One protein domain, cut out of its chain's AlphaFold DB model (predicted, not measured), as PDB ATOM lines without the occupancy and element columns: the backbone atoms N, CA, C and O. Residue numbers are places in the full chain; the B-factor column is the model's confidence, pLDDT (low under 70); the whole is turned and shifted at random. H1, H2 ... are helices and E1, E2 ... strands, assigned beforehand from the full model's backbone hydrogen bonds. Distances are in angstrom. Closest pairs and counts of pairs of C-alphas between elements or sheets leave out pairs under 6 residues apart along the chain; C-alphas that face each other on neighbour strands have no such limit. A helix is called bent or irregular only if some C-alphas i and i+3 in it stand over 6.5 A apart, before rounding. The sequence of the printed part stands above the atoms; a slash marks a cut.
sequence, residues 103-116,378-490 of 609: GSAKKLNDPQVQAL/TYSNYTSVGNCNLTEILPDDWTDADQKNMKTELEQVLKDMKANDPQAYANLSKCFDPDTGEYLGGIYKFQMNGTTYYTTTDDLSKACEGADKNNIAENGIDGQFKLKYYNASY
ATOM      1  N   GLY A 103     223.476 161.790 259.975       89.44
ATOM      2  CA  GLY A 103     223.559 163.238 259.994       89.44
ATOM      3  C   GLY A 103     224.549 163.764 258.958       89.44
ATOM      4  O   GLY A 103     225.650 163.243 258.790       89.44
ATOM      5  N   SER A 104     224.175 164.832 258.262       88.94
ATOM      6  CA  SER A 104     224.996 165.449 257.223       88.94
ATOM      7  C   SER A 104     225.059 166.965 257.381       88.94
ATOM      8  O   SER A 104     224.121 167.589 257.877       88.94
ATOM      9  N   ALA A 105     226.172 167.549 256.929       93.00
ATOM     10  CA  ALA A 105     226.366 168.990 256.827       93.00
ATOM     11  C   ALA A 105     226.584 169.393 255.369       93.00
ATOM     12  O   ALA A 105     227.306 168.734 254.617       93.00
ATOM     13  N   LYS A 106     225.977 170.508 254.972       93.12
ATOM     14  CA  LYS A 106     226.109 171.105 253.641       93.12
ATOM     15  C   LYS A 106     226.375 172.602 253.769       93.12
ATOM     16  O   LYS A 106     226.231 173.183 254.840       93.12
ATOM     17  N   LYS A 107     226.806 173.220 252.666       94.69
ATOM     18  CA  LYS A 107     227.066 174.662 252.575       94.69
ATOM     19  C   LYS A 107     226.172 175.289 251.514       94.69
ATOM     20  O   LYS A 107     226.230 174.884 250.354       94.69
ATOM     21  N   LEU A 108     225.371 176.270 251.907       93.12
ATOM     22  CA  LEU A 108     224.504 177.034 251.021       93.12
ATOM     23  C   LEU A 108     225.317 178.186 250.426       93.12
ATOM     24  O   LEU A 108     225.902 178.962 251.171       93.12
ATOM     25  N   ASN A 109     225.422 178.253 249.094       89.62
ATOM     26  CA  ASN A 109     226.338 179.189 248.428       89.62
ATOM     27  C   ASN A 109     225.907 180.656 248.533       89.62
ATOM     28  O   ASN A 109     226.782 181.509 248.601       89.62
ATOM     29  N   ASP A 110     224.604 180.922 248.522       87.94
ATOM     30  CA  ASP A 110     224.028 182.263 248.626       87.94
ATOM     31  C   ASP A 110     222.872 182.206 249.633       87.94
ATOM     32  O   ASP A 110     221.738 181.893 249.260       87.94
ATOM     33  N   PRO A 111     223.174 182.321 250.937       90.00
ATOM     34  CA  PRO A 111     222.180 182.074 251.969       90.00
ATOM     35  C   PRO A 111     221.238 183.249 252.212       90.00
ATOM     36  O   PRO A 111     220.157 183.009 252.737       90.00
ATOM     37  N   GLN A 112     221.617 184.478 251.844       90.25
ATOM     38  CA  GLN A 112     220.797 185.686 252.003       90.25
ATOM     39  C   GLN A 112     220.120 185.762 253.384       90.25
ATOM     40  O   GLN A 112     218.910 185.961 253.501       90.25
ATOM     41  N   VAL A 113     220.901 185.515 254.436       90.56
ATOM     42  CA  VAL A 113     220.455 185.523 255.828       90.56
ATOM     43  C   VAL A 113     220.029 186.935 256.207       90.56
ATOM     44  O   VAL A 113     220.827 187.866 256.091       90.56
ATOM     45  N   GLN A 114     218.804 187.090 256.700       88.75
ATOM     46  CA  GLN A 114     218.309 188.365 257.217       88.75
ATOM     47  C   GLN A 114     218.491 188.429 258.735       88.75
ATOM     48  O   GLN A 114     217.969 187.577 259.460       88.75
ATOM     49  N   ALA A 115     219.214 189.447 259.203       87.00
ATOM     50  CA  ALA A 115     219.511 189.691 260.613       87.00
ATOM     51  C   ALA A 115     219.647 191.196 260.892       87.00
ATOM     52  O   ALA A 115     219.955 191.980 259.992       87.00
ATOM     53  N   LEU A 116     219.462 191.597 262.148       84.25
ATOM     54  CA  LEU A 116     219.794 192.933 262.632       84.25
ATOM     55  C   LEU A 116     221.307 193.034 262.848       84.25
ATOM     56  O   LEU A 116     221.866 192.309 263.674       84.25
ATOM     57  N   THR A 378     228.214 192.689 265.167       84.00
ATOM     58  CA  THR A 378     227.430 191.572 265.702       84.00
ATOM     59  C   THR A 378     226.079 191.500 265.005       84.00
ATOM     60  O   THR A 378     225.548 192.518 264.553       84.00
ATOM     61  N   TYR A 379     225.522 190.295 264.928       85.31
ATOM     62  CA  TYR A 379     224.250 190.033 264.269       85.31
ATOM     63  C   TYR A 379     223.280 189.395 265.260       85.31
ATOM     64  O   TYR A 379     223.665 188.539 266.055       85.31
ATOM     65  N   SER A 380     222.025 189.827 265.226       85.50
ATOM     66  CA  SER A 380     220.961 189.332 266.102       85.50
ATOM     67  C   SER A 380     219.623 189.293 265.362       85.50
ATOM     68  O   SER A 380     219.526 189.774 264.235       85.50
ATOM     69  N   ASN A 381     218.581 188.726 265.979       86.12
ATOM     70  CA  ASN A 381     217.225 188.678 265.417       86.12
ATOM     71  C   ASN A 381     217.176 188.094 263.987       86.12
ATOM     72  O   ASN A 381     216.763 188.760 263.036       86.12
ATOM     73  N   TYR A 382     217.648 186.855 263.831       89.75
ATOM     74  CA  TYR A 382     217.655 186.151 262.550       89.75
ATOM     75  C   TYR A 382     216.235 185.765 262.129       89.75
ATOM     76  O   TYR A 382     215.553 185.032 262.843       89.75
ATOM     77  N   THR A 383     215.789 186.222 260.958       90.12
ATOM     78  CA  THR A 383     214.392 186.043 260.521       90.12
ATOM     79  C   THR A 383     214.232 185.059 259.366       90.12
ATOM     80  O   THR A 383     213.226 184.350 259.289       90.12
ATOM     81  N   SER A 384     215.202 184.985 258.452       91.06
ATOM     82  CA  SER A 384     215.105 184.140 257.255       91.06
ATOM     83  C   SER A 384     216.463 183.774 256.654       91.06
ATOM     84  O   SER A 384     217.468 184.438 256.905       91.06
ATOM     85  N   VAL A 385     216.466 182.699 255.859       91.19
ATOM     86  CA  VAL A 385     217.554 182.270 254.961       91.19
ATOM     87  C   VAL A 385     216.952 182.145 253.567       91.19
ATOM     88  O   VAL A 385     216.106 181.277 253.329       91.19
ATOM     89  N   GLY A 386     217.355 183.010 252.641       87.94
ATOM     90  CA  GLY A 386     216.744 183.102 251.319       87.94
ATOM     91  C   GLY A 386     215.238 183.339 251.431       87.94
ATOM     92  O   GLY A 386     214.787 184.259 252.105       87.94
ATOM     93  N   ASN A 387     214.444 182.464 250.813       88.50
ATOM     94  CA  ASN A 387     212.978 182.528 250.877       88.50
ATOM     95  C   ASN A 387     212.376 181.678 252.011       88.50
ATOM     96  O   ASN A 387     211.163 181.464 252.046       88.50
ATOM     97  N   CYS A 388     213.208 181.138 252.900       92.31
ATOM     98  CA  CYS A 388     212.790 180.250 253.976       92.31
ATOM     99  C   CYS A 388     212.771 181.010 255.306       92.31
ATOM    100  O   CYS A 388     213.766 181.621 255.690       92.31
ATOM    101  N   ASN A 389     211.663 180.919 256.041       93.50
ATOM    102  CA  ASN A 389     211.580 181.473 257.393       93.50
ATOM    103  C   ASN A 389     212.483 180.677 258.342       93.50
ATOM    104  O   ASN A 389     212.444 179.442 258.339       93.50
ATOM    105  N   LEU A 390     213.257 181.389 259.160       93.31
ATOM    106  CA  LEU A 390     213.983 180.803 260.279       93.31
ATOM    107  C   LEU A 390     213.096 180.798 261.518       93.31
ATOM    108  O   LEU A 390     212.304 181.706 261.759       93.31
ATOM    109  N   THR A 391     213.237 179.761 262.327       92.62
ATOM    110  CA  THR A 391     212.625 179.699 263.651       92.62
ATOM    111  C   THR A 391     213.652 179.149 264.616       92.62
ATOM    112  O   THR A 391     214.211 178.080 264.370       92.62
ATOM    113  N   GLU A 392     213.925 179.882 265.687       92.62
ATOM    114  CA  GLU A 392     214.787 179.387 266.753       92.62
ATOM    115  C   GLU A 392     214.098 178.239 267.488       92.62
ATOM    116  O   GLU A 392     212.893 178.278 267.731       92.62
ATOM    117  N   ILE A 393     214.861 177.202 267.813       90.56
ATOM    118  CA  ILE A 393     214.426 176.154 268.726       90.56
ATOM    119  C   ILE A 393     214.728 176.662 270.130       90.56
ATOM    120  O   ILE A 393     215.901 176.816 270.482       90.56
ATOM    121  N   LEU A 394     213.689 176.925 270.920       88.81
ATOM    122  CA  LEU A 394     213.858 177.381 272.294       88.81
ATOM    123  C   LEU A 394     214.190 176.198 273.224       88.81
ATOM    124  O   LEU A 394     213.841 175.056 272.911       88.81
ATOM    125  N   PRO A 395     214.839 176.440 274.379       85.88
ATOM    126  CA  PRO A 395     215.100 175.395 275.372       85.88
ATOM    127  C   PRO A 395     213.855 174.606 275.797       85.88
ATOM    128  O   PRO A 395     213.918 173.385 275.940       85.88
ATOM    129  N   ASP A 396     212.705 175.274 275.902       83.56
ATOM    130  CA  ASP A 396     211.434 174.626 276.236       83.56
ATOM    131  C   ASP A 396     210.997 173.633 275.140       83.56
ATOM    132  O   ASP A 396     210.638 172.492 275.449       83.56
ATOM    133  N   ASP A 397     211.136 174.007 273.861       82.62
ATOM    134  CA  ASP A 397     210.788 173.165 272.704       82.62
ATOM    135  C   ASP A 397     211.688 171.925 272.583       82.62
ATOM    136  O   ASP A 397     211.290 170.902 272.024       82.62
ATOM    137  N   TRP A 398     212.918 172.001 273.099       80.69
ATOM    138  CA  TRP A 398     213.875 170.891 273.079       80.69
ATOM    139  C   TRP A 398     213.443 169.718 273.965       80.69
ATOM    140  O   TRP A 398     213.756 168.555 273.688       80.69
ATOM    141  N   THR A 399     212.734 170.025 275.050       78.88
ATOM    142  CA  THR A 399     212.244 169.028 276.011       78.88
ATOM    143  C   THR A 399     210.841 168.518 275.689       78.88
ATOM    144  O   THR A 399     210.391 167.549 276.304       78.88
ATOM    145  N   ASP A 400     210.177 169.118 274.698       76.62
ATOM    146  CA  ASP A 400     208.834 168.744 274.280       76.62
ATOM    147  C   ASP A 400     208.812 167.340 273.644       76.62
ATOM    148  O   ASP A 400     209.510 167.034 272.670       76.62
ATOM    149  N   ALA A 401     207.966 166.468 274.194       64.19
ATOM    150  CA  ALA A 401     207.769 165.111 273.706       64.19
ATOM    151  C   ALA A 401     207.198 165.078 272.276       64.19
ATOM    152  O   ALA A 401     207.480 164.129 271.537       64.19
ATOM    153  N   ASP A 402     206.458 166.112 271.866       64.31
ATOM    154  CA  ASP A 402     205.881 166.218 270.524       64.31
ATOM    155  C   ASP A 402     206.939 166.576 269.458       64.31
ATOM    156  O   ASP A 402     206.732 166.337 268.265       64.31
ATOM    157  N   GLN A 403     208.125 167.050 269.869       71.56
ATOM    158  CA  GLN A 403     209.270 167.360 268.996       71.56
ATOM    159  C   GLN A 403     210.343 166.253 268.979       71.56
ATOM    160  O   GLN A 403     211.466 166.462 268.513       71.56
ATOM    161  N   LYS A 404     210.012 165.032 269.428       69.50
ATOM    162  CA  LYS A 404     210.949 163.894 269.545       69.50
ATOM    163  C   LYS A 404     211.773 163.609 268.279       69.50
ATOM    164  O   LYS A 404     212.940 163.217 268.376       69.50
ATOM    165  N   ASN A 405     211.183 163.805 267.101       77.94
ATOM    166  CA  ASN A 405     211.861 163.566 265.826       77.94
ATOM    167  C   ASN A 405     213.013 164.558 265.602       77.94
ATOM    168  O   ASN A 405     214.106 164.139 265.247       77.94
ATOM    169  N   MET A 406     212.803 165.842 265.908       85.31
ATOM    170  CA  MET A 406     213.820 166.893 265.789       85.31
ATOM    171  C   MET A 406     215.014 166.630 266.710       85.31
ATOM    172  O   MET A 406     216.163 166.734 266.286       85.31
ATOM    173  N   LYS A 407     214.747 166.240 267.962       84.38
ATOM    174  CA  LYS A 407     215.801 165.883 268.919       84.38
ATOM    175  C   LYS A 407     216.641 164.710 268.415       84.38
ATOM    176  O   LYS A 407     217.863 164.798 268.397       84.38
ATOM    177  N   THR A 408     215.985 163.650 267.942       85.75
ATOM    178  CA  THR A 408     216.669 162.465 267.398       85.75
ATOM    179  C   THR A 408     217.514 162.821 266.166       85.75
ATOM    180  O   THR A 408     218.644 162.355 266.036       85.75
ATOM    181  N   GLU A 409     216.997 163.682 265.281       88.94
ATOM    182  CA  GLU A 409     217.730 164.194 264.115       88.94
ATOM    183  C   GLU A 409     218.996 164.953 264.531       88.94
ATOM    184  O   GLU A 409     220.084 164.662 264.033       88.94
ATOM    185  N   LEU A 410     218.872 165.912 265.452       89.06
ATOM    186  CA  LEU A 410     219.987 166.751 265.893       89.06
ATOM    187  C   LEU A 410     221.022 165.981 266.720       89.06
ATOM    188  O   LEU A 410     222.216 166.219 266.553       89.06
ATOM    189  N   GLU A 411     220.603 165.021 267.546       89.00
ATOM    190  CA  GLU A 411     221.518 164.115 268.255       89.00
ATOM    191  C   GLU A 411     222.337 163.266 267.273       89.00
ATOM    192  O   GLU A 411     223.552 163.116 267.443       89.00
ATOM    193  N   GLN A 412     221.705 162.760 266.206       91.12
ATOM    194  CA  GLN A 412     222.408 162.025 265.157       91.12
ATOM    195  C   GLN A 412     223.378 162.931 264.384       91.12
ATOM    196  O   GLN A 412     224.528 162.550 264.163       91.12
ATOM    197  N   VAL A 413     222.963 164.155 264.033       92.06
ATOM    198  CA  VAL A 413     223.857 165.164 263.437       92.06
ATOM    199  C   VAL A 413     225.057 165.421 264.343       92.06
ATOM    200  O   VAL A 413     226.191 165.371 263.875       92.06
ATOM    201  N   LEU A 414     224.843 165.647 265.639       91.44
ATOM    202  CA  LEU A 414     225.919 165.928 266.585       91.44
ATOM    203  C   LEU A 414     226.924 164.768 266.663       91.44
ATOM    204  O   LEU A 414     228.136 164.996 266.653       91.44
ATOM    205  N   LYS A 415     226.430 163.523 266.684       91.44
ATOM    206  CA  LYS A 415     227.254 162.308 266.687       91.44
ATOM    207  C   LYS A 415     228.111 162.190 265.427       91.44
ATOM    208  O   LYS A 415     229.318 161.975 265.537       91.44
ATOM    209  N   ASP A 416     227.516 162.359 264.250       91.19
ATOM    210  CA  ASP A 416     228.231 162.178 262.983       91.19
ATOM    211  C   ASP A 416     229.178 163.342 262.680       91.19
ATOM    212  O   ASP A 416     230.279 163.129 262.169       91.19
ATOM    213  N   MET A 417     228.815 164.575 263.054       92.69
ATOM    214  CA  MET A 417     229.705 165.731 262.907       92.69
ATOM    215  C   MET A 417     230.940 165.605 263.797       92.69
ATOM    216  O   MET A 417     232.031 165.969 263.365       92.69
ATOM    217  N   LYS A 418     230.813 165.018 264.995       91.81
ATOM    218  CA  LYS A 418     231.965 164.749 265.869       91.81
ATOM    219  C   LYS A 418     233.026 163.878 265.190       91.81
ATOM    220  O   LYS A 418     234.214 164.077 265.426       91.81
ATOM    221  N   ALA A 419     232.602 162.920 264.367       89.31
ATOM    222  CA  ALA A 419     233.501 162.038 263.632       89.31
ATOM    223  C   ALA A 419     234.026 162.674 262.332       89.31
ATOM    224  O   ALA A 419     235.191 162.480 261.988       89.31
ATOM    225  N   ASN A 420     233.180 163.431 261.621       88.56
ATOM    226  CA  ASN A 420     233.411 163.763 260.212       88.56
ATOM    227  C   ASN A 420     233.691 165.256 259.919       88.56
ATOM    228  O   ASN A 420     234.357 165.553 258.929       88.56
ATOM    229  N   ASP A 421     233.219 166.203 260.741       90.75
ATOM    230  CA  ASP A 421     233.478 167.650 260.585       90.75
ATOM    231  C   ASP A 421     233.654 168.319 261.968       90.75
ATOM    232  O   ASP A 421     232.685 168.817 262.555       90.75
ATOM    233  N   PRO A 422     234.897 168.392 262.488       90.44
ATOM    234  CA  PRO A 422     235.183 168.978 263.797       90.44
ATOM    235  C   PRO A 422     234.725 170.433 263.947       90.44
ATOM    236  O   PRO A 422     234.379 170.853 265.048       90.44
ATOM    237  N   GLN A 423     234.695 171.209 262.857       89.00
ATOM    238  CA  GLN A 423     234.256 172.605 262.902       89.00
ATOM    239  C   GLN A 423     232.733 172.708 263.012       89.00
ATOM    240  O   GLN A 423     232.236 173.575 263.726       89.00
ATOM    241  N   ALA A 424     231.996 171.854 262.295       90.25
ATOM    242  CA  ALA A 424     230.546 171.754 262.461       90.25
ATOM    243  C   ALA A 424     230.191 171.292 263.877       90.25
ATOM    244  O   ALA A 424     229.329 171.890 264.516       90.25
ATOM    245  N   TYR A 425     230.908 170.287 264.392       92.69
ATOM    246  CA  TYR A 425     230.737 169.837 265.770       92.69
ATOM    247  C   TYR A 425     231.000 170.964 266.771       92.69
ATOM    248  O   TYR A 425     230.180 171.161 267.654       92.69
ATOM    249  N   ALA A 426     232.075 171.742 266.602       92.31
ATOM    250  CA  ALA A 426     232.399 172.857 267.492       92.31
ATOM    251  C   ALA A 426     231.319 173.953 267.515       92.31
ATOM    252  O   ALA A 426     231.062 174.529 268.569       92.31
ATOM    253  N   ASN A 427     230.692 174.251 266.373       91.88
ATOM    254  CA  ASN A 427     229.600 175.226 266.314       91.88
ATOM    255  C   ASN A 427     228.330 174.661 266.977       91.88
ATOM    256  O   ASN A 427     227.714 175.337 267.793       91.88
ATOM    257  N   LEU A 428     227.975 173.403 266.685       92.38
ATOM    258  CA  LEU A 428     226.811 172.731 267.274       92.38
ATOM    259  C   LEU A 428     226.956 172.515 268.784       92.38
ATOM    260  O   LEU A 428     225.997 172.715 269.520       92.38
ATOM    261  N   SER A 429     228.139 172.129 269.264       91.38
ATOM    262  CA  SER A 429     228.372 171.827 270.679       91.38
ATOM    263  C   SER A 429     228.248 173.054 271.578       91.38
ATOM    264  O   SER A 429     227.942 172.893 272.748       91.38
ATOM    265  N   LYS A 430     228.459 174.270 271.053       92.62
ATOM    266  CA  LYS A 430     228.270 175.522 271.809       92.62
ATOM    267  C   LYS A 430     226.809 175.817 272.142       92.62
ATOM    268  O   LYS A 430     226.547 176.588 273.056       92.62
ATOM    269  N   CYS A 431     225.875 175.212 271.414       90.50
ATOM    270  CA  CYS A 431     224.449 175.305 271.716       90.50
ATOM    271  C   CYS A 431     224.049 174.435 272.922       90.50
ATOM    272  O   CYS A 431     222.881 174.422 273.303       90.50
ATOM    273  N   PHE A 432     224.995 173.697 273.511       90.06
ATOM    274  CA  PHE A 432     224.783 172.834 274.665       90.06
ATOM    275  C   PHE A 432     225.748 173.205 275.788       90.06
ATOM    276  O   PHE A 432     226.890 173.602 275.547       90.06
ATOM    277  N   ASP A 433     225.293 173.048 277.023       87.44
ATOM    278  CA  ASP A 433     226.131 173.172 278.203       87.44
ATOM    279  C   ASP A 433     227.178 172.040 278.209       87.44
ATOM    280  O   ASP A 433     226.822 170.866 278.046       87.44
ATOM    281  N   PRO A 434     228.475 172.355 278.361       84.44
ATOM    282  CA  PRO A 434     229.539 171.359 278.291       84.44
ATOM    283  C   PRO A 434     229.545 170.375 279.471       84.44
ATOM    284  O   PRO A 434     230.041 169.258 279.312       84.44
ATOM    285  N   ASP A 435     229.012 170.771 280.629       83.62
ATOM    286  CA  ASP A 435     229.044 169.994 281.868       83.62
ATOM    287  C   ASP A 435     227.754 169.189 282.064       83.62
ATOM    288  O   ASP A 435     227.799 168.026 282.477       83.62
ATOM    289  N   THR A 436     226.597 169.784 281.759       81.56
ATOM    290  CA  THR A 436     225.282 169.144 281.944       81.56
ATOM    291  C   THR A 436     224.739 168.503 280.668       81.56
ATOM    292  O   THR A 436     223.922 167.582 280.745       81.56
ATOM    293  N   GLY A 437     225.196 168.945 279.491       79.19
ATOM    294  CA  GLY A 437     224.651 168.540 278.194       79.19
ATOM    295  C   GLY A 437     223.268 169.129 277.894       79.19
ATOM    296  O   GLY A 437     222.618 168.699 276.938       79.19
ATOM    297  N   GLU A 438     222.794 170.076 278.707       85.00
ATOM    298  CA  GLU A 438     221.510 170.748 278.501       85.00
ATOM    299  C   GLU A 438     221.576 171.707 277.310       85.00
ATOM    300  O   GLU A 438     222.602 172.323 277.037       85.00
ATOM    301  N   TYR A 439     220.476 171.828 276.572       87.81
ATOM    302  CA  TYR A 439     220.407 172.711 275.412       87.81
ATOM    303  C   TYR A 439     220.189 174.164 275.856       87.81
ATOM    304  O   TYR A 439     219.222 174.464 276.555       87.81
ATOM    305  N   LEU A 440     221.086 175.059 275.434       87.56
ATOM    306  CA  LEU A 440     221.123 176.467 275.842       87.56
ATOM    307  C   LEU A 440     220.399 177.408 274.864       87.56
ATOM    308  O   LEU A 440     220.152 178.563 275.204       87.56
ATOM    309  N   GLY A 441     220.061 176.934 273.662       88.75
ATOM    310  CA  GLY A 441     219.526 177.763 272.576       88.75
ATOM    311  C   GLY A 441     220.515 177.955 271.420       88.75
ATOM    312  O   GLY A 441     221.626 177.419 271.423       88.75
ATOM    313  N   GLY A 442     220.109 178.723 270.406       89.69
ATOM    314  CA  GLY A 442     220.970 179.071 269.273       89.69
ATOM    315  C   GLY A 442     221.017 178.068 268.115       89.69
ATOM    316  O   GLY A 442     221.871 178.193 267.236       89.69
ATOM    317  N   ILE A 443     220.108 177.087 268.069       93.69
ATOM    318  CA  ILE A 443     219.838 176.304 266.854       93.69
ATOM    319  C   ILE A 443     218.571 176.843 266.198       93.69
ATOM    320  O   ILE A 443     217.516 176.954 266.820       93.69
ATOM    321  N   TYR A 444     218.664 177.121 264.903       93.75
ATOM    322  CA  TYR A 444     217.552 177.561 264.077       93.75
ATOM    323  C   TYR A 444     217.152 176.464 263.099       93.75
ATOM    324  O   TYR A 444     218.005 175.800 262.509       93.75
ATOM    325  N   LYS A 445     215.845 176.306 262.884       93.56
ATOM    326  CA  LYS A 445     215.275 175.428 261.860       93.56
ATOM    327  C   LYS A 445     214.685 176.236 260.712       93.56
ATOM    328  O   LYS A 445     214.114 177.305 260.920       93.56
ATOM    329  N   PHE A 446     214.787 175.697 259.504       94.31
ATOM    330  CA  PHE A 446     214.148 176.228 258.300       94.31
ATOM    331  C   PHE A 446     213.771 175.079 257.360       94.31
ATOM    332  O   PHE A 446     214.338 173.990 257.433       94.31
ATOM    333  N   GLN A 447     212.801 175.297 256.471       93.19
ATOM    334  CA  GLN A 447     212.378 174.283 255.500       93.19
ATOM    335  C   GLN A 447     212.735 174.699 254.081       93.19
ATOM    336  O   GLN A 447     212.298 175.747 253.612       93.19
ATOM    337  N   MET A 448     213.462 173.841 253.370       90.88
ATOM    338  CA  MET A 448     213.816 174.039 251.966       90.88
ATOM    339  C   MET A 448     213.342 172.827 251.161       90.88
ATOM    340  O   MET A 448     213.689 171.689 251.471       90.88
ATOM    341  N   ASN A 449     212.520 173.064 250.134       88.25
ATOM    342  CA  ASN A 449     211.920 172.014 249.295       88.25
ATOM    343  C   ASN A 449     211.173 170.926 250.099       88.25
ATOM    344  O   ASN A 449     211.260 169.742 249.784       88.25
ATOM    345  N   GLY A 450     210.471 171.319 251.168       85.94
ATOM    346  CA  GLY A 450     209.708 170.403 252.028       85.94
ATOM    347  C   GLY A 450     210.549 169.561 252.995       85.94
ATOM    348  O   GLY A 450     209.989 168.742 253.714       85.94
ATOM    349  N   THR A 451     211.871 169.754 253.033       89.50
ATOM    350  CA  THR A 451     212.771 169.102 253.997       89.50
ATOM    351  C   THR A 451     213.191 170.099 255.072       89.50
ATOM    352  O   THR A 451     213.546 171.235 254.748       89.50
ATOM    353  N   THR A 452     213.158 169.679 256.337       91.38
ATOM    354  CA  THR A 452     213.639 170.480 257.470       91.38
ATOM    355  C   THR A 452     215.160 170.416 257.552       91.38
ATOM    356  O   THR A 452     215.757 169.343 257.477       91.38
ATOM    357  N   TYR A 453     215.771 171.581 257.718       93.94
ATOM    358  CA  TYR A 453     217.197 171.763 257.931       93.94
ATOM    359  C   TYR A 453     217.429 172.604 259.180       93.94
ATOM    360  O   TYR A 453     216.568 173.385 259.593       93.94
ATOM    361  N   TYR A 454     218.621 172.461 259.743       94.50
ATOM    362  CA  TYR A 454     219.051 173.145 260.953       94.50
ATOM    363  C   TYR A 454     220.323 173.948 260.693       94.50
ATOM    364  O   TYR A 454     221.119 173.605 259.824       94.50
ATOM    365  N   THR A 455     220.542 175.011 261.448       95.62
ATOM    366  CA  THR A 455     221.783 175.793 261.451       95.62
ATOM    367  C   THR A 455     221.992 176.402 262.837       95.62
ATOM    368  O   THR A 455     221.090 176.342 263.670       95.62
ATOM    369  N   THR A 456     223.174 176.943 263.112       95.50
ATOM    370  CA  THR A 456     223.511 177.520 264.423       95.50
ATOM    371  C   THR A 456     223.651 179.036 264.338       95.50
ATOM    372  O   THR A 456     223.951 179.567 263.268       95.50
ATOM    373  N   THR A 457     223.501 179.735 265.464       93.31
ATOM    374  CA  THR A 457     223.791 181.174 265.578       93.31
ATOM    375  C   THR A 457     225.191 181.509 265.064       93.31
ATOM    376  O   THR A 457     225.358 182.469 264.320       93.31
ATOM    377  N   ASP A 458     226.184 180.681 265.398       92.25
ATOM    378  CA  ASP A 458     227.573 180.839 264.955       92.25
ATOM    379  C   ASP A 458     227.735 180.685 263.435       92.25
ATOM    380  O   ASP A 458     228.577 181.342 262.828       92.25
ATOM    381  N   ASP A 459     226.982 179.779 262.806       94.19
ATOM    382  CA  ASP A 459     227.015 179.611 261.351       94.19
ATOM    383  C   ASP A 459     226.295 180.764 260.639       94.19
ATOM    384  O   ASP A 459     226.755 181.213 259.586       94.19
ATOM    385  N   LEU A 460     225.199 181.263 261.220       92.56
ATOM    386  CA  LEU A 460     224.448 182.409 260.712       92.56
ATOM    387  C   LEU A 460     225.251 183.711 260.828       92.56
ATOM    388  O   LEU A 460     225.350 184.441 259.845       92.56
ATOM    389  N   SER A 461     225.867 183.989 261.982       90.44
ATOM    390  CA  SER A 461     226.715 185.174 262.175       90.44
ATOM    391  C   SER A 461     227.888 185.180 261.195       90.44
ATOM    392  O   SER A 461     228.071 186.158 260.473       90.44
ATOM    393  N   LYS A 462     228.594 184.049 261.063       90.38
ATOM    394  CA  LYS A 462     229.675 183.885 260.083       90.38
ATOM    395  C   LYS A 462     229.190 184.075 258.653       90.38
ATOM    396  O   LYS A 462     229.907 184.660 257.856       90.38
ATOM    397  N   ALA A 463     227.999 183.597 258.291       91.19
ATOM    398  CA  ALA A 463     227.452 183.870 256.961       91.19
ATOM    399  C   ALA A 463     227.283 185.385 256.735       91.19
ATOM    400  O   ALA A 463     227.736 185.911 255.713       91.19
ATOM    401  N   CYS A 464     226.714 186.089 257.716       87.75
ATOM    402  CA  CYS A 464     226.485 187.531 257.665       87.75
ATOM    403  C   CYS A 464     227.776 188.371 257.645       87.75
ATOM    404  O   CYS A 464     227.781 189.432 257.022       87.75
ATOM    405  N   GLU A 465     228.877 187.911 258.251       84.81
ATOM    406  CA  GLU A 465     230.183 188.602 258.225       84.81
ATOM    407  C   GLU A 465     230.732 188.820 256.804       84.81
ATOM    408  O   GLU A 465     231.507 189.748 256.572       84.81
ATOM    409  N   GLY A 466     230.335 187.974 255.845       82.50
ATOM    410  CA  GLY A 466     230.737 188.107 254.443       82.50
ATOM    411  C   GLY A 466     230.019 189.222 253.680       82.50
ATOM    412  O   GLY A 466     230.438 189.554 252.575       82.50
ATOM    413  N   ALA A 467     228.952 189.791 254.247       79.94
ATOM    414  CA  ALA A 467     228.127 190.788 253.576       79.94
ATOM    415  C   ALA A 467     228.923 192.028 253.139       79.94
ATOM    416  O   ALA A 467     229.807 192.506 253.859       79.94
ATOM    417  N   ASP A 468     228.579 192.586 251.973       67.75
ATOM    418  CA  ASP A 468     229.243 193.785 251.455       67.75
ATOM    419  C   ASP A 468     229.073 194.976 252.413       67.75
ATOM    420  O   ASP A 468     227.963 195.414 252.727       67.75
ATOM    421  N   LYS A 469     230.210 195.523 252.859       61.78
ATOM    422  CA  LYS A 469     230.295 196.652 253.792       61.78
ATOM    423  C   LYS A 469     229.801 197.972 253.191       61.78
ATOM    424  O   LYS A 469     229.520 198.885 253.956       61.78
ATOM    425  N   ASN A 470     229.698 198.076 251.864       55.16
ATOM    426  CA  ASN A 470     229.277 199.289 251.156       55.16
ATOM    427  C   ASN A 470     227.813 199.245 250.684       55.16
ATOM    428  O   ASN A 470     227.399 200.112 249.908       55.16
ATOM    429  N   ASN A 471     227.035 198.232 251.087       51.78
ATOM    430  CA  ASN A 471     225.646 198.129 250.658       51.78
ATOM    431  C   ASN A 471     224.793 199.227 251.314       51.78
ATOM    432  O   ASN A 471     224.786 199.394 252.530       51.78
ATOM    433  N   ILE A 472     224.074 199.972 250.477       40.72
ATOM    434  CA  ILE A 472     223.188 201.079 250.866       40.72
ATOM    435  C   ILE A 472     221.871 200.536 251.454       40.72
ATOM    436  O   ILE A 472     221.139 201.258 252.126       40.72
ATOM    437  N   ALA A 473     221.553 199.265 251.183       46.59
ATOM    438  CA  ALA A 473     220.461 198.553 251.824       46.59
ATOM    439  C   ALA A 473     220.960 197.946 253.145       46.59
ATOM    440  O   ALA A 473     221.798 197.047 253.155       46.59
ATOM    441  N   GLU A 474     220.406 198.412 254.264       51.25
ATOM    442  CA  GLU A 474     220.718 197.954 255.630       51.25
ATOM    443  C   GLU A 474     220.519 196.442 255.864       51.25
ATOM    444  O   GLU A 474     220.877 195.930 256.922       51.25
ATOM    445  N   ASN A 475     219.955 195.700 254.901       58.44
ATOM    446  CA  ASN A 475     219.670 194.278 255.063       58.44
ATOM    447  C   ASN A 475     220.904 193.368 254.918       58.44
ATOM    448  O   ASN A 475     220.815 192.211 255.315       58.44
ATOM    449  N   GLY A 476     222.036 193.854 254.382       64.12
ATOM    450  CA  GLY A 476     223.326 193.146 254.430       64.12
ATOM    451  C   GLY A 476     223.296 191.706 253.893       64.12
ATOM    452  O   GLY A 476     223.979 190.832 254.429       64.12
ATOM    453  N   ILE A 477     222.471 191.430 252.878       73.38
ATOM    454  CA  ILE A 477     222.265 190.067 252.353       73.38
ATOM    455  C   ILE A 477     223.202 189.702 251.199       73.38
ATOM    456  O   ILE A 477     223.451 188.521 250.958       73.38
ATOM    457  N   ASP A 478     223.742 190.701 250.502       77.00
ATOM    458  CA  ASP A 478     224.571 190.495 249.317       77.00
ATOM    459  C   ASP A 478     226.015 190.141 249.691       77.00
ATOM    460  O   ASP A 478     226.638 190.796 250.530       77.00
ATOM    461  N   GLY A 479     226.572 189.123 249.030       78.19
ATOM    462  CA  GLY A 479     227.979 188.730 249.188       78.19
ATOM    463  C   GLY A 479     228.290 187.892 250.430       78.19
ATOM    464  O   GLY A 479     229.459 187.608 250.681       78.19
ATOM    465  N   GLN A 480     227.271 187.459 251.177       88.06
ATOM    466  CA  GLN A 480     227.430 186.640 252.380       88.06
ATOM    467  C   GLN A 480     228.275 185.378 252.160       88.06
ATOM    468  O   GLN A 480     228.296 184.771 251.084       88.06
ATOM    469  N   PHE A 481     228.959 184.943 253.221       91.25
ATOM    470  CA  PHE A 481     229.687 183.681 253.190       91.25
ATOM    471  C   PHE A 481     228.724 182.497 253.144       91.25
ATOM    472  O   PHE A 481     227.558 182.577 253.524       91.25
ATOM    473  N   LYS A 482     229.237 181.350 252.693       94.12
ATOM    474  CA  LYS A 482     228.426 180.141 252.563       94.12
ATOM    475  C   LYS A 482     227.929 179.669 253.931       94.12
ATOM    476  O   LYS A 482     228.749 179.297 254.773       94.12
ATOM    477  N   LEU A 483     226.614 179.589 254.112       94.44
ATOM    478  CA  LEU A 483     226.000 179.136 255.360       94.44
ATOM    479  C   LEU A 483     226.124 177.620 255.504       94.44
ATOM    480  O   LEU A 483     225.713 176.878 254.608       94.44
ATOM    481  N   LYS A 484     226.642 177.144 256.638       94.62
ATOM    482  CA  LYS A 484     226.547 175.723 256.987       94.62
ATOM    483  C   LYS A 484     225.147 175.397 257.505       94.62
ATOM    484  O   LYS A 484     224.586 176.125 258.319       94.62
ATOM    485  N   TYR A 485     224.603 174.282 257.039       94.56
ATOM    486  CA  TYR A 485     223.316 173.768 257.484       94.56
ATOM    487  C   TYR A 485     223.328 172.241 257.542       94.56
ATOM    488  O   TYR A 485     224.137 171.582 256.880       94.56
ATOM    489  N   TYR A 486     222.429 171.691 258.347       94.75
ATOM    490  CA  TYR A 486     222.463 170.319 258.823       94.75
ATOM    491  C   TYR A 486     221.116 169.630 258.627       94.75
ATOM    492  O   TYR A 486     220.067 170.264 258.724       94.75
ATOM    493  N   ASN A 487     221.138 168.324 258.387       93.12
ATOM    494  CA  ASN A 487     219.959 167.464 258.469       93.12
ATOM    495  C   ASN A 487     220.380 166.019 258.747       93.12
ATOM    496  O   ASN A 487     221.500 165.633 258.409       93.12
ATOM    497  N   ALA A 488     219.467 165.213 259.282       89.12
ATOM    498  CA  ALA A 488     219.619 163.762 259.336       89.12
ATOM    499  C   ALA A 488     218.625 163.084 258.388       89.12
ATOM    500  O   ALA A 488     217.516 163.570 258.168       89.12
ATOM    501  N   SER A 489     219.038 161.975 257.787       86.31
ATOM    502  CA  SER A 489     218.194 161.167 256.905       86.31
ATOM    503  C   SER A 489     218.723 159.742 256.813       86.31
ATOM    504  O   SER A 489     219.903 159.499 257.063       86.31
ATOM    505  N   TYR A 490     217.872 158.804 256.403       82.81
ATOM    506  CA  TYR A 490     218.325 157.465 256.036       82.81
ATOM    507  C   TYR A 490     219.123 157.523 254.737       82.81
ATOM    508  O   TYR A 490     218.632 158.001 253.712       82.81
TER     509      TYR A 490
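What this domain is: This is residues 103 to 116 and 378 to 490 of the 609 residues of an uncharacterized protein of Cyanobacteria bacterium UBA11440 (UniProt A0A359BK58). What shape do these coordinates draw? The antiparallel sheet E4 E5 E6 and the antiparallel pair E1 E7 come side by side at E6 and E7, and the long helix H2 crosses one end of E1 and E7, with H3 folded back on it. Near the start of E7, H4 packs between that strand and the small antiparallel sheet E2 E3, while residues 400 to 405 stick out. What is printed, and how compact is it? There are 127 residues, mixed in class, with 4 named helices and 7 named strands in the order E1 E2 E3 E4 H1 H2 H3 E5 E6 H4 E7. The whole is compact, with a radius of gyration of the C-alphas of 14.5 A and spans of 44 by 32 by 28 A.

How they stand to each other: How is the largest sheet made? Inner strand E5, residues 443 to 448, has antiparallel neighbours E4, residues 391 to 393, and E6, residues 451 to 456. N 391 and O 445 are 3.0 A apart, and in the hairpin of E5 and E6, N 444 and O 455 are 2.8 A apart, within hydrogen-bond range. Which strands come next? The closest C-alphas of E6 and E7, residues 483 to 490, are those of Thr 455 and Tyr 485, 4.7 A. E1, residues 103 to 108, is antiparallel to E7, with N 106 and O 485 at 2.9 A. Where are the first helices? H2, residues 401 to 420, only grazes the three-stranded sheet, and its closest C-alpha to E7 is Glu 409, 5.2 A from Ala 488. With residues 414 to 418 alone it touches H3, residues 422 to 429, in a helical hairpin at a shallow tilt of 28 degrees, closest at Met 417 and Tyr 425, 5.1 A. H1, residues 395 to 399, is close but not clearly touching H2, at Trp 398 and Lys 407, 6.8 A. What remains? H4, residues 457 to 465, comes closest to E3, residues 378 to 385, at Ser 461 and Tyr 379, 5.8 A. E2, residues 113 to 116, is antiparallel to E3, with N 114 and O 384 at 3.0 A. O i to N i+4 pairs are all within range in H3 and H4, 13 of 16 in H2 and 0 of 1 in H1, where 2 of 2 O i to N i+3 pairs are.

Where its parts are: Where are the ends? E1 begins at C-alpha 103 (223.559, 163.238, 259.994), and E7 ends at C-alpha 490 (218.325, 157.465, 256.036). Which elements are longest? H2 measures 29.0 A, E7 23.0 A and E3 17.3 A. Which deviate? E3 bends by 81 degrees at residue 381. H2 is irregular, with C-alphas 402 and 405 8.1 A apart.

The domain as a whole: How large is it? The C-alphas farthest apart, of Ala 401 and Asn 470, are 46.3 A apart. Is it continuous? Residues 117 to 377 are not printed, with 8.3 A between C-alphas 116 and 378; H3 to E5 and H4 to E7 are long links. Where is confidence low? Residues 401 to 402, 404 and 468 to 476 are under 70.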